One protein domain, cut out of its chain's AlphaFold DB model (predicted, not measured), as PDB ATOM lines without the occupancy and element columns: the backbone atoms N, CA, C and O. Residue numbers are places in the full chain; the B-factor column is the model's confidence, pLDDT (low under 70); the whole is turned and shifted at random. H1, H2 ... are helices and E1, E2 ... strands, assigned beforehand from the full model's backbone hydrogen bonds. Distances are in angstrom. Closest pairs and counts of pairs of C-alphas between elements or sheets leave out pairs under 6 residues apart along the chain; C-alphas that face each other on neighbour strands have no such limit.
ATOM      1  N   ASP A  34     189.933 175.852 160.823       94.31
ATOM      2  CA  ASP A  34     189.660 175.134 159.576       94.31
ATOM      3  C   ASP A  34     190.655 175.550 158.476       94.31
ATOM      4  O   ASP A  34     191.207 174.704 157.774       94.31
ATOM      5  N   GLU A  35     190.948 176.848 158.371       95.75
ATOM      6  CA  GLU A  35     191.944 177.410 157.452       95.75
ATOM      7  C   GLU A  35     193.357 176.924 157.787       95.75
ATOM      8  O   GLU A  35     194.117 176.550 156.891       95.75
ATOM      9  N   ALA A  36     193.710 176.885 159.074       96.81
ATOM     10  CA  ALA A  36     194.993 176.370 159.534       96.81
ATOM     11  C   ALA A  36     195.153 174.875 159.228       96.81
ATOM     12  O   ALA A  36     196.181 174.467 158.684       96.81
ATOM     13  N   ALA A  37     194.133 174.059 159.521       94.94
ATOM     14  CA  ALA A  37     194.131 172.632 159.203       94.94
ATOM     15  C   ALA A  37     194.278 172.395 157.692       94.94
ATOM     16  O   ALA A  37     195.130 171.604 157.267       94.94
ATOM     17  N   PHE A  38     193.528 173.150 156.885       94.44
ATOM     18  CA  PHE A  38     193.617 173.086 155.433       94.44
ATOM     19  C   PHE A  38     195.028 173.431 154.947       94.44
ATOM     20  O   PHE A  38     195.613 172.666 154.182       94.44
ATOM     21  N   LEU A  39     195.610 174.549 155.398       95.31
ATOM     22  CA  LEU A  39     196.931 175.001 154.950       95.31
ATOM     23  C   LEU A  39     198.068 174.083 155.418       95.31
ATOM     24  O   LEU A  39     199.009 173.843 154.657       95.31
ATOM     25  N   ASN A  40     197.953 173.496 156.613       96.56
ATOM     26  CA  ASN A  40     198.870 172.467 157.100       96.56
ATOM     27  C   ASN A  40     198.898 171.239 156.178       96.56
ATOM     28  O   ASN A  40     199.969 170.678 155.928       96.56
ATOM     29  N   ASN A  41     197.747 170.828 155.644       92.56
ATOM     30  CA  ASN A  41     197.675 169.744 154.668       92.56
ATOM     31  C   ASN A  41     198.116 170.204 153.265       92.56
ATOM     32  O   ASN A  41     198.902 169.532 152.600       92.56
ATOM     33  N   TYR A  42     197.669 171.383 152.825       92.06
ATOM     34  CA  TYR A  42     197.941 171.932 151.493       92.06
ATOM     35  C   TYR A  42     199.436 172.179 151.246       92.06
ATOM     36  O   TYR A  42     199.917 171.981 150.127       92.06
ATOM     37  N   TYR A  43     200.178 172.577 152.282       94.12
ATOM     38  CA  TYR A  43     201.629 172.775 152.245       94.12
ATOM     39  C   TYR A  43     202.414 171.657 152.941       94.12
ATOM     40  O   TYR A  43     203.587 171.866 153.238       94.12
ATOM     41  N   LYS A  44     201.829 170.473 153.183       94.19
ATOM     42  CA  LYS A  44     202.477 169.380 153.940       94.19
ATOM     43  C   LYS A  44     203.908 169.060 153.476       94.19
ATOM     44  O   LYS A  44     204.777 168.857 154.311       94.19
ATOM     45  N   ASP A  45     204.162 169.127 152.168       93.31
ATOM     46  CA  ASP A  45     205.454 168.774 151.565       93.31
ATOM     47  C   ASP A  45     206.467 169.939 151.548       93.31
ATOM     48  O   ASP A  45     207.625 169.750 151.196       93.31
ATOM     49  N   SER A  46     206.050 171.160 151.907       93.38
ATOM     50  CA  SER A  46     206.883 172.379 151.807       93.38
ATOM     51  C   SER A  46     206.940 173.223 153.083       93.38
ATOM     52  O   SER A  46     207.835 174.053 153.223       93.38
ATOM     53  N   ARG A  47     206.027 173.013 154.042       94.81
ATOM     54  CA  ARG A  47     205.982 173.772 155.304       94.81
ATOM     55  C   ARG A  47     207.008 173.311 156.341       94.81
ATOM     56  O   ARG A  47     207.210 174.000 157.339       94.81
ATOM     57  N   GLY A  48     207.632 172.148 156.146       95.25
ATOM     58  CA  GLY A  48     208.477 171.519 157.163       95.25
ATOM     59  C   GLY A  48     207.721 171.385 158.491       95.25
ATOM     60  O   GLY A  48     206.612 170.856 158.524       95.25
ATOM     61  N   ASN A  49     208.284 171.936 159.568       96.50
ATOM     62  CA  ASN A  49     207.671 171.921 160.904       96.50
ATOM     63  C   ASN A  49     206.763 173.132 161.191       96.50
ATOM     64  O   ASN A  49     206.279 173.276 162.312       96.50
ATOM     65  N   PHE A  50     206.549 174.030 160.225       97.62
ATOM     66  CA  PHE A  50     205.702 175.203 160.429       97.62
ATOM     67  C   PHE A  50     204.231 174.797 160.556       97.62
ATOM     68  O   PHE A  50     203.685 174.164 159.652       97.62
ATOM     69  N   ASP A  51     203.597 175.172 161.666       97.81
ATOM     70  CA  ASP A  51     202.174 174.956 161.935       97.81
ATOM     71  C   ASP A  51     201.392 176.261 161.729       97.81
ATOM     72  O   ASP A  51     201.712 177.283 162.341       97.81
ATOM     73  N   PHE A  52     200.363 176.214 160.880       98.12
ATOM     74  CA  PHE A  52     199.478 177.341 160.581       98.12
ATOM     75  C   PHE A  52     198.492 177.694 161.712       98.12
ATOM     76  O   PHE A  52     197.840 178.737 161.644       98.12
ATOM     77  N   THR A  53     198.386 176.881 162.765       97.75
ATOM     78  CA  THR A  53     197.476 177.137 163.893       97.75
ATOM     79  C   THR A  53     197.810 178.456 164.599       97.75
ATOM     80  O   THR A  53     198.940 178.681 165.046       97.75
ATOM     81  N   GLY A  54     196.817 179.350 164.689       97.50
ATOM     82  CA  GLY A  54     196.950 180.664 165.328       97.50
ATOM     83  C   GLY A  54     197.920 181.618 164.622       97.50
ATOM     84  O   GLY A  54     198.488 182.494 165.276       97.50
ATOM     85  N   LYS A  55     198.169 181.429 163.318       98.25
ATOM     86  CA  LYS A  55     199.099 182.260 162.540       98.25
ATOM     87  C   LYS A  55     198.392 183.364 161.771       98.25
ATOM     88  O   LYS A  55     197.281 183.178 161.275       98.25
ATOM     89  N   LYS A  56     199.076 184.500 161.639       97.38
ATOM     90  CA  LYS A  56     198.655 185.639 160.817       97.38
ATOM     91  C   LYS A  56     199.370 185.567 159.468       97.38
ATOM     92  O   LYS A  56     200.599 185.595 159.424       97.38
ATOM     93  N   ILE A  57     198.626 185.440 158.372       97.25
ATOM     94  CA  ILE A  57     199.183 185.143 157.045       97.25
ATOM     95  C   ILE A  57     198.843 186.242 156.044       97.25
ATOM     96  O   ILE A  57     197.695 186.658 155.905       97.25
ATOM     97  N   ALA A  58     199.862 186.697 155.319       96.31
ATOM     98  CA  ALA A  58     199.720 187.616 154.202       96.31
ATOM     99  C   ALA A  58     199.552 186.812 152.911       96.31
ATOM    100  O   ALA A  58     200.176 185.765 152.743       96.31
ATOM    101  N   ILE A  59     198.748 187.309 151.976       96.19
ATOM    102  CA  ILE A  59     198.594 186.683 150.660       96.19
ATOM    103  C   ILE A  59     198.939 187.712 149.598       96.19
ATOM    104  O   ILE A  59     198.332 188.777 149.531       96.19
ATOM    105  N   ALA A  60     199.945 187.399 148.793       95.44
ATOM    106  CA  ALA A  60     200.487 188.278 147.779       95.44
ATOM    107  C   ALA A  60     200.198 187.731 146.383       95.44
ATOM    108  O   ALA A  60     200.407 186.552 146.110       95.44
ATOM    109  N   THR A  61     199.775 188.595 145.471       93.44
ATOM    110  CA  THR A  61     199.528 188.253 144.071       93.44
ATOM    111  C   THR A  61     200.199 189.245 143.117       93.44
ATOM    112  O   THR A  61     200.982 190.117 143.522       93.44
ATOM    113  N   GLY A  62     199.910 189.092 141.827       89.75
ATOM    114  CA  GLY A  62     200.442 189.899 140.744       89.75
ATOM    115  C   GLY A  62     201.851 189.478 140.327       89.75
ATOM    116  O   GLY A  62     202.555 188.737 141.014       89.75
ATOM    117  N   SER A  63     202.299 189.991 139.181       88.75
ATOM    118  CA  SER A  63     203.584 189.608 138.579       88.75
ATOM    119  C   SER A  63     204.776 189.761 139.533       88.75
ATOM    120  O   SER A  63     205.680 188.931 139.501       88.75
ATOM    121  N   ALA A  64     204.771 190.795 140.381       87.94
ATOM    122  CA  ALA A  64     205.846 191.100 141.326       87.94
ATOM    123  C   ALA A  64     205.644 190.514 142.735       87.94
ATOM    124  O   ALA A  64     206.478 190.770 143.593       87.94
ATOM    125  N   ALA A  65     204.559 189.768 142.977       91.06
ATOM    126  CA  ALA A  65     204.229 189.207 144.287       91.06
ATOM    127  C   ALA A  65     204.134 190.247 145.420       91.06
ATOM    128  O   ALA A  65     204.461 189.934 146.555       91.06
ATOM    129  N   THR A  66     203.717 191.482 145.120       91.44
ATOM    130  CA  THR A  66     203.617 192.593 146.092       91.44
ATOM    131  C   THR A  66     202.213 193.168 146.210       91.44
ATOM    132  O   THR A  66     202.013 194.136 146.932       91.44
ATOM    133  N   THR A  67     201.248 192.631 145.461       92.81
ATOM    134  CA  THR A  67     199.862 193.107 145.517       92.81
ATOM    135  C   THR A  67     199.120 192.331 146.603       92.81
ATOM    136  O   THR A  67     199.128 191.101 146.526       92.81
ATOM    137  N   PRO A  68     198.490 192.985 147.593       92.31
ATOM    138  CA  PRO A  68     197.711 192.284 148.603       92.31
ATOM    139  C   PRO A  68     196.528 191.562 147.953       92.31
ATOM    140  O   PRO A  68     195.841 192.103 147.084       92.31
ATOM    141  N   PHE A  69     196.296 190.326 148.377       93.00
ATOM    142  CA  PHE A  69     195.179 189.499 147.953       93.00
ATOM    143  C   PHE A  69     194.371 189.074 149.173       93.00
ATOM    144  O   PHE A  69     194.928 188.788 150.233       93.00
ATOM    145  N   SER A  70     193.050 189.069 149.037       91.75
ATOM    146  CA  SER A  70     192.167 188.778 150.165       91.75
ATOM    147  C   SER A  70     192.223 187.297 150.552       91.75
ATOM    148  O   SER A  70     192.372 186.423 149.687       91.75
ATOM    149  N   LYS A  71     192.066 187.001 151.848       93.00
ATOM    150  CA  LYS A  71     191.991 185.622 152.349       93.00
ATOM    151  C   LYS A  71     190.781 184.908 151.753       93.00
ATOM    152  O   LYS A  71     190.897 183.776 151.277       93.00
ATOM    153  N   LYS A  72     189.647 185.604 151.677       92.88
ATOM    154  CA  LYS A  72     188.418 185.108 151.061       92.88
ATOM    155  C   LYS A  72     188.591 184.766 149.584       92.88
ATOM    156  O   LYS A  72     188.179 183.687 149.165       92.88
ATOM    157  N   GLN A  73     189.220 185.631 148.786       91.56
ATOM    158  CA  GLN A  73     189.466 185.352 147.362       91.56
ATOM    159  C   GLN A  73     190.475 184.228 147.170       91.56
ATOM    160  O   GLN A  73     190.299 183.426 146.258       91.56
ATOM    161  N   PHE A  74     191.506 184.145 148.011       93.44
ATOM    162  CA  PHE A  74     192.467 183.049 147.961       93.44
ATOM    163  C   PHE A  74     191.777 181.702 148.140       93.44
ATOM    164  O   PHE A  74     191.824 180.867 147.239       93.44
ATOM    165  N   PHE A  75     191.063 181.507 149.250       92.31
ATOM    166  CA  PHE A  75     190.345 180.255 149.478       92.31
ATOM    167  C   PHE A  75     189.203 180.046 148.479       92.31
ATOM    168  O   PHE A  75     188.952 178.913 148.082       92.31
ATOM    169  N   GLY A  76     188.547 181.118 148.023       91.06
ATOM    170  CA  GLY A  76     187.567 181.071 146.938       91.06
ATOM    171  C   GLY A  76     188.155 180.495 145.649       91.06
ATOM    172  O   GLY A  76     187.579 179.580 145.072       91.06
ATOM    173  N   ALA A  77     189.339 180.954 145.246       89.00
ATOM    174  CA  ALA A  77     190.025 180.444 144.065       89.00
ATOM    175  C   ALA A  77     190.511 178.996 144.242       89.00
ATOM    176  O   ALA A  77     190.509 178.228 143.282       89.00
ATOM    177  N   LEU A  78     190.883 178.593 145.464       88.81
ATOM    178  CA  LEU A  78     191.203 177.193 145.763       88.81
ATOM    179  C   LEU A  78     189.979 176.267 145.649       88.81
ATOM    180  O   LEU A  78     190.153 175.097 145.318       88.81
ATOM    181  N   LYS A  79     188.759 176.766 145.902       86.88
ATOM    182  CA  LYS A  79     187.504 175.997 145.759       86.88
ATOM    183  C   LYS A  79     187.130 175.745 144.300       86.88
ATOM    184  O   LYS A  79     186.575 174.697 144.006       86.88
ATOM    185  N   THR A  80     187.401 176.700 143.413       80.00
ATOM    186  CA  THR A  80     186.991 176.653 141.997       80.00
ATOM    187  C   THR A  80     188.041 176.038 141.071       80.00
ATOM    188  O   THR A  80     187.835 175.983 139.862       80.00
ATOM    189  N   SER A  81     189.206 175.644 141.595       72.00
ATOM    190  CA  SER A  81     190.284 175.081 140.777       72.00
ATOM    191  C   SER A  81     190.029 173.597 140.516       72.00
ATOM    192  O   SER A  81     190.485 172.737 141.263       72.00
ATOM    193  N   ASP A  82     189.282 173.293 139.453       62.62
ATOM    194  CA  ASP A  82     188.772 171.940 139.194       62.62
ATOM    195  C   ASP A  82     189.826 170.918 138.732       62.62
ATOM    196  O   ASP A  82     189.518 169.727 138.677       62.62
ATOM    197  N   LYS A  83     191.049 171.326 138.348       55.00
ATOM    198  CA  LYS A  83     191.992 170.389 137.693       55.00
ATOM    199  C   LYS A  83     193.468 170.507 138.060       55.00
ATOM    200  O   LYS A  83     194.195 169.541 137.853       55.00
ATOM    201  N   GLU A  84     193.922 171.614 138.642       70.44
ATOM    202  CA  GLU A  84     195.327 171.746 139.038       70.44
ATOM    203  C   GLU A  84     195.478 172.658 140.254       70.44
ATOM    204  O   GLU A  84     194.759 173.649 140.411       70.44
ATOM    205  N   LYS A  85     196.401 172.307 141.153       78.19
ATOM    206  CA  LYS A  85     196.742 173.142 142.306       78.19
ATOM    207  C   LYS A  85     197.290 174.476 141.777       78.19
ATOM    208  O   LYS A  85     198.304 174.453 141.081       78.19
ATOM    209  N   PRO A  86     196.672 175.628 142.096       84.81
ATOM    210  CA  PRO A  86     197.167 176.899 141.592       84.81
ATOM    211  C   PRO A  86     198.604 177.140 142.072       84.81
ATOM    212  O   PRO A  86     198.961 176.722 143.183       84.81
ATOM    213  N   PRO A  87     199.437 177.815 141.260       87.75
ATOM    214  CA  PRO A  87     200.825 178.068 141.599       87.75
ATOM    215  C   PRO A  87     200.892 178.955 142.841       87.75
ATOM    216  O   PRO A  87     200.518 180.134 142.817       87.75
ATOM    217  N   THR A  88     201.379 178.365 143.931       93.69
ATOM    218  CA  THR A  88     201.574 179.042 145.208       93.69
ATOM    219  C   THR A  88     202.888 178.645 145.859       93.69
ATOM    220  O   THR A  88     203.348 177.512 145.710       93.69
ATOM    221  N   LYS A  89     203.488 179.571 146.609       94.75
ATOM    222  CA  LYS A  89     204.676 179.315 147.432       94.75
ATOM    223  C   LYS A  89     204.501 179.936 148.815       94.75
ATOM    224  O   LYS A  89     203.897 180.998 148.948       94.75
ATOM    225  N   LEU A  90     205.047 179.273 149.831       96.88
ATOM    226  CA  LEU A  90     205.046 179.723 151.220       96.88
ATOM    227  C   LEU A  90     206.404 180.336 151.575       96.88
ATOM    228  O   LEU A  90     207.439 179.705 151.372       96.88
ATOM    229  N   TYR A  91     206.392 181.532 152.157       97.12
ATOM    230  CA  TYR A  91     207.584 182.237 152.616       97.12
ATOM    231  C   TYR A  91     207.439 182.587 154.097       97.12
ATOM    232  O   TYR A  91     206.667 183.472 154.465       97.12
ATOM    233  N   LEU A  92     208.196 181.894 154.949       97.88
ATOM    234  CA  LEU A  92     208.162 182.103 156.396       97.88
ATOM    235  C   LEU A  92     208.911 183.379 156.790       97.88
ATOM    236  O   LEU A  92     210.014 183.652 156.287       97.88
ATOM    237  N   PHE A  93     208.326 184.139 157.712       97.81
ATOM    238  CA  PHE A  93     208.984 185.281 158.329       97.81
ATOM    239  C   PHE A  93     209.823 184.826 159.522       97.81
ATOM    240  O   PHE A  93     209.405 184.013 160.347       97.81
ATOM    241  N   ASN A  94     211.040 185.353 159.616       97.25
ATOM    242  CA  ASN A  94     211.850 185.226 160.819       97.25
ATOM    243  C   ASN A  94     211.322 186.162 161.924       97.25
ATOM    244  O   ASN A  94     210.423 186.974 161.706       97.25
ATOM    245  N   LYS A  95     211.905 186.079 163.125       97.50
ATOM    246  CA  LYS A  95     211.467 186.882 164.281       97.50
ATOM    247  C   LYS A  95     211.471 188.394 164.007       97.50
ATOM    248  O   LYS A  95     210.557 189.082 164.446       97.50
ATOM    249  N   SER A  96     212.476 188.892 163.284       97.25
ATOM    250  CA  SER A  96     212.605 190.314 162.940       97.25
ATOM    251  C   SER A  96     211.565 190.736 161.898       97.25
ATOM    252  O   SER A  96     210.865 191.725 162.084       97.25
ATOM    253  N   GLU A  97     211.386 189.933 160.846       98.00
ATOM    254  CA  GLU A  97     210.379 190.162 159.803       98.00
ATOM    255  C   GLU A  97     208.958 190.154 160.384       98.00
ATOM    256  O   GLU A  97     208.172 191.046 160.073       98.00
ATOM    257  N   LYS A  98     208.643 189.214 161.285       97.56
ATOM    258  CA  LYS A  98     207.354 189.151 161.988       97.56
ATOM    259  C   LYS A  98     207.095 190.399 162.831       97.56
ATOM    260  O   LYS A  98     206.019 190.984 162.749       97.56
ATOM    261  N   ALA A  99     208.076 190.822 163.626       97.06
ATOM    262  CA  ALA A  99     207.958 192.033 164.434       97.06
ATOM    263  C   ALA A  99     207.754 193.286 163.564       97.06
ATOM    264  O   ALA A  99     206.913 194.123 163.874       97.06
ATOM    265  N   ALA A 100     208.478 193.390 162.448       96.19
ATOM    266  CA  ALA A 100     208.397 194.534 161.544       96.19
ATOM    267  C   ALA A 100     207.127 194.558 160.673       96.19
ATOM    268  O   ALA A 100     206.784 195.605 160.131       96.19
ATOM    269  N   SER A 101     206.437 193.426 160.536       94.69
ATOM    270  CA  SER A 101     205.229 193.273 159.723       94.69
ATOM    271  C   SER A 101     203.971 193.148 160.571       94.69
ATOM    272  O   SER A 101     203.088 192.395 160.203       94.69
ATOM    273  N   ASP A 102     203.863 193.832 161.711       93.62
ATOM    274  CA  ASP A 102     202.649 193.789 162.549       93.62
ATOM    275  C   ASP A 102     202.221 192.348 162.928       93.62
ATOM    276  O   ASP A 102     201.053 191.951 162.884       93.62
ATOM    277  N   GLY A 103     203.204 191.502 163.241       96.06
ATOM    278  CA  GLY A 103     202.972 190.155 163.753       96.06
ATOM    279  C   GLY A 103     202.607 189.100 162.708       96.06
ATOM    280  O   GLY A 103     202.242 187.996 163.109       96.06
ATOM    281  N   TYR A 104     202.717 189.382 161.407       97.44
ATOM    282  CA  TYR A 104     202.534 188.357 160.375       97.44
ATOM    283  C   TYR A 104     203.606 187.259 160.482       97.44
ATOM    284  O   TYR A 104     204.787 187.522 160.693       97.44
ATOM    285  N   ASP A 105     203.195 186.003 160.353       98.31
ATOM    286  CA  ASP A 105     204.065 184.831 160.492       98.31
ATOM    287  C   ASP A 105     204.659 184.374 159.155       98.31
ATOM    288  O   ASP A 105     205.744 183.791 159.114       98.31
ATOM    289  N   ALA A 106     203.942 184.607 158.056       97.81
ATOM    290  CA  ALA A 106     204.378 184.233 156.719       97.81
ATOM    291  C   ALA A 106     203.611 185.006 155.639       97.81
ATOM    292  O   ALA A 106     202.565 185.612 155.892       97.81
ATOM    293  N   VAL A 107     204.111 184.904 154.408       97.56
ATOM    294  CA  VAL A 107     203.406 185.318 153.196       97.56
ATOM    295  C   VAL A 107     203.274 184.148 152.225       97.56
ATOM    296  O   VAL A 107     204.221 183.393 151.995       97.56
ATOM    297  N   ILE A 108     202.085 183.998 151.652       97.31
ATOM    298  CA  ILE A 108     201.795 183.078 150.557       97.31
ATOM    299  C   ILE A 108     201.797 183.877 149.258       97.31
ATOM    300  O   ILE A 108     201.063 184.856 149.138       97.31
ATOM    301  N   SER A 109     202.584 183.458 148.270       95.75
ATOM    302  CA  SER A 109     202.440 183.971 146.908       95.75
ATOM    303  C   SER A 109     201.369 183.182 146.157       95.75
ATOM    304  O   SER A 109     201.297 181.960 146.274       95.75
ATOM    305  N   PHE A 110     200.537 183.874 145.382       93.81
ATOM    306  CA  PHE A 110     199.430 183.312 144.613       93.81
ATOM    307  C   PHE A 110     199.430 183.884 143.191       93.81
ATOM    308  O   PHE A 110     199.282 185.095 143.015       93.81
ATOM    309  N   TYR A 111     199.615 183.025 142.180       89.94
ATOM    310  CA  TYR A 111     199.750 183.419 140.764       89.94
ATOM    311  C   TYR A 111     200.762 184.555 140.537       89.94
ATOM    312  O   TYR A 111     200.447 185.615 139.990       89.94
ATOM    313  N   THR A 112     202.006 184.328 140.959       89.12
ATOM    314  CA  THR A 112     203.096 185.298 140.800       89.12
ATOM    315  C   THR A 112     204.113 184.820 139.767       89.12
ATOM    316  O   THR A 112     204.360 183.625 139.628       89.12
ATOM    317  N   LYS A 113     204.707 185.762 139.020       87.31
ATOM    318  CA  LYS A 113     205.773 185.465 138.042       87.31
ATOM    319  C   LYS A 113     207.166 185.544 138.665       87.31
ATOM    320  O   LYS A 113     208.076 184.850 138.233       87.31
ATOM    321  N   LYS A 114     207.329 186.424 139.655       90.00
ATOM    322  CA  LYS A 114     208.563 186.619 140.418       90.00
ATOM    323  C   LYS A 114     208.461 185.962 141.791       90.00
ATOM    324  O   LYS A 114     207.359 185.732 142.303       90.00
ATOM    325  N   GLU A 115     209.621 185.682 142.375       90.12
ATOM    326  CA  GLU A 115     209.719 185.298 143.781       90.12
ATOM    327  C   GLU A 115     209.393 186.479 144.697       90.12
ATOM    328  O   GLU A 115     209.542 187.643 144.316       90.12
ATOM    329  N   VAL A 116     208.937 186.167 145.908       92.38
ATOM    330  CA  VAL A 116     208.630 187.176 146.918       92.38
ATOM    331  C   VAL A 116     209.915 187.781 147.474       92.38
ATOM    332  O   VAL A 116     210.746 187.084 148.053       92.38
ATOM    333  N   ASP A 117     210.023 189.106 147.395       94.81
ATOM    334  CA  ASP A 117     210.951 189.873 148.220       94.81
ATOM    335  C   ASP A 117     210.313 190.124 149.594       94.81
ATOM    336  O   ASP A 117     209.475 191.016 149.761       94.81
ATOM    337  N   LYS A 118     210.707 189.325 150.594       95.81
ATOM    338  CA  LYS A 118     210.164 189.427 151.955       95.81
ATOM    339  C   LYS A 118     210.362 190.811 152.570       95.81
ATOM    340  O   LYS A 118     209.462 191.285 153.256       95.81
ATOM    341  N   LYS A 119     211.490 191.485 152.305       95.12
ATOM    342  CA  LYS A 119     211.759 192.823 152.862       95.12
ATOM    343  C   LYS A 119     210.747 193.827 152.332       95.12
ATOM    344  O   LYS A 119     210.190 194.602 153.105       95.12
ATOM    345  N   LYS A 120     210.461 193.756 151.032       94.94
ATOM    346  CA  LYS A 120     209.461 194.610 150.394       94.94
ATOM    347  C   LYS A 120     208.054 194.359 150.939       94.94
ATOM    348  O   LYS A 120     207.333 195.316 151.196       94.94
ATOM    349  N   ILE A 121     207.663 193.103 151.161       95.25
ATOM    350  CA  ILE A 121     206.357 192.783 151.767       95.25
ATOM    351  C   ILE A 121     206.253 193.321 153.189       95.25
ATOM    352  O   ILE A 121     205.266 193.971 153.520       95.25
ATOM    353  N   VAL A 122     207.282 193.095 154.008       96.19
ATOM    354  CA  VAL A 122     207.352 193.637 155.367       96.19
ATOM    355  C   VAL A 122     207.212 195.161 155.342       96.19
ATOM    356  O   VAL A 122     206.458 195.710 156.136       96.19
ATOM    357  N   GLU A 123     207.869 195.848 154.405       94.88
ATOM    358  CA  GLU A 123     207.758 197.301 154.261       94.88
ATOM    359  C   GLU A 123     206.336 197.761 153.903       94.88
ATOM    360  O   GLU A 123     205.842 198.703 154.521       94.88
ATOM    361  N   ILE A 124     205.668 197.093 152.956       92.62
ATOM    362  CA  ILE A 124     204.286 197.414 152.555       92.62
ATOM    363  C   ILE A 124     203.322 197.203 153.734       92.62
ATOM    364  O   ILE A 124     202.495 198.069 154.017       92.62
ATOM    365  N   ILE A 125     203.451 196.085 154.460       93.31
ATOM    366  CA  ILE A 125     202.644 195.808 155.661       93.31
ATOM    367  C   ILE A 125     202.890 196.876 156.727       93.31
ATOM    368  O   ILE A 125     201.940 197.466 157.236       93.31
ATOM    369  N   ARG A 126     204.157 197.193 157.011       92.56
ATOM    370  CA  ARG A 126     204.550 198.196 158.010       92.56
ATOM    371  C   ARG A 126     203.988 199.586 157.711       92.56
ATOM    372  O   ARG A 126     203.672 200.323 158.640       92.56
ATOM    373  N   LYS A 127     203.890 199.968 156.436       91.19
ATOM    374  CA  LYS A 127     203.328 201.261 156.011       91.19
ATOM    375  C   LYS A 127     201.798 201.318 156.087       91.19
ATOM    376  O   LYS A 127     201.228 202.367 155.814       91.19
ATOM    377  N   GLY A 128     201.129 200.214 156.433       85.69
ATOM    378  CA  GLY A 128     199.667 200.124 156.391       85.69
ATOM    379  C   GLY A 128     199.110 200.105 154.964       85.69
ATOM    380  O   GLY A 128     197.915 200.284 154.761       85.69
TER     381      GLY A 128
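What this domain is: This is residues 34 to 128 of the 136 residues of an uncharacterized protein of Flavobacterium sp. AG291 (UniProt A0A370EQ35). A small sheet of three strands, E1, E3 and E2, forms the core, with H2 over one face and H4 over the opposite face; H3 packs on H4, and H1 lies on H2's side of the sheet but clear of it. Residues 79 to 84, of which 79 belongs to H2, stick out and stand free. The printed part has 95 residues with four named helices and three named strands in the order H1 E1 H2 E2 H3 E3 H4; the sheet has the order E1, E3, E2 and is mixed, and the class is mixed, helices and strands. The whole is compact, with a radius of gyration of the C-alphas of 12.8 A and spans of 37 by 29 by 21 A.

How they stand to each other: E3, residues 106 to 110, is the inner strand of the sheet. Edge strand E1, residues 57 to 61, is parallel to E3 at 28 degrees, with N 60 and O 108 within hydrogen-bond range at 2.8 A. Edge strand E2, residues 88 to 92, is antiparallel to E3 at 165 degrees, with N 91 and O 107 within hydrogen-bond range at 2.9 A. Residues 60 to 61 of E1 also pair, antiparallel, with residues 67 to 68. H2, residues 71 to 79, is on the sheet at a height of 10.6 A and runs slantwise to the strands, at 53 degrees to E3 on the local plane; its closest C-alphas to E1 are those of Lys 71 and Ile 59, 6.9 A apart. H4, residues 118 to 126, is on the opposite face at a height of 10.2 A and runs across the strands, at 68 degrees to E1 on the local plane. H3, residues 95 to 100, is not on the sheet but touches H4, at a steep tilt of 41 degrees, the same way; their closest C-alphas are those of Ala 100 and Val 122, 6.3 A apart. H1, residues 34 to 42, is not on the sheet and touches no helix. In H1, H2, H3 and H4 every O i to N i+4 pair is within hydrogen-bond range.

Where its parts are: From first to last C-alpha, E1 and E2 each measure 13.3 A and E3 13.1 A; H2 measures 12.5 A, H1 and H4 each 12.0 A, and H3 8.7 A. H1 begins at C-alpha 34, (189.660, 175.134, 159.576). E3 begins at C-alpha 106, (204.378, 184.233, 156.719). H4 ends at C-alpha 126, (204.550, 198.196, 158.010).

The domain as a whole: The two C-alphas farthest apart, those of Asp 82 and Ser 96, are 38.3 A apart. The printed part has no cut. The link from H1 to E1, residues 43 to 56, is long; those from E2 to H3 and from H3 to E3 are tight. The mean pLDDT of the printed part is 92.5, and residues 82 to 83 are under 70.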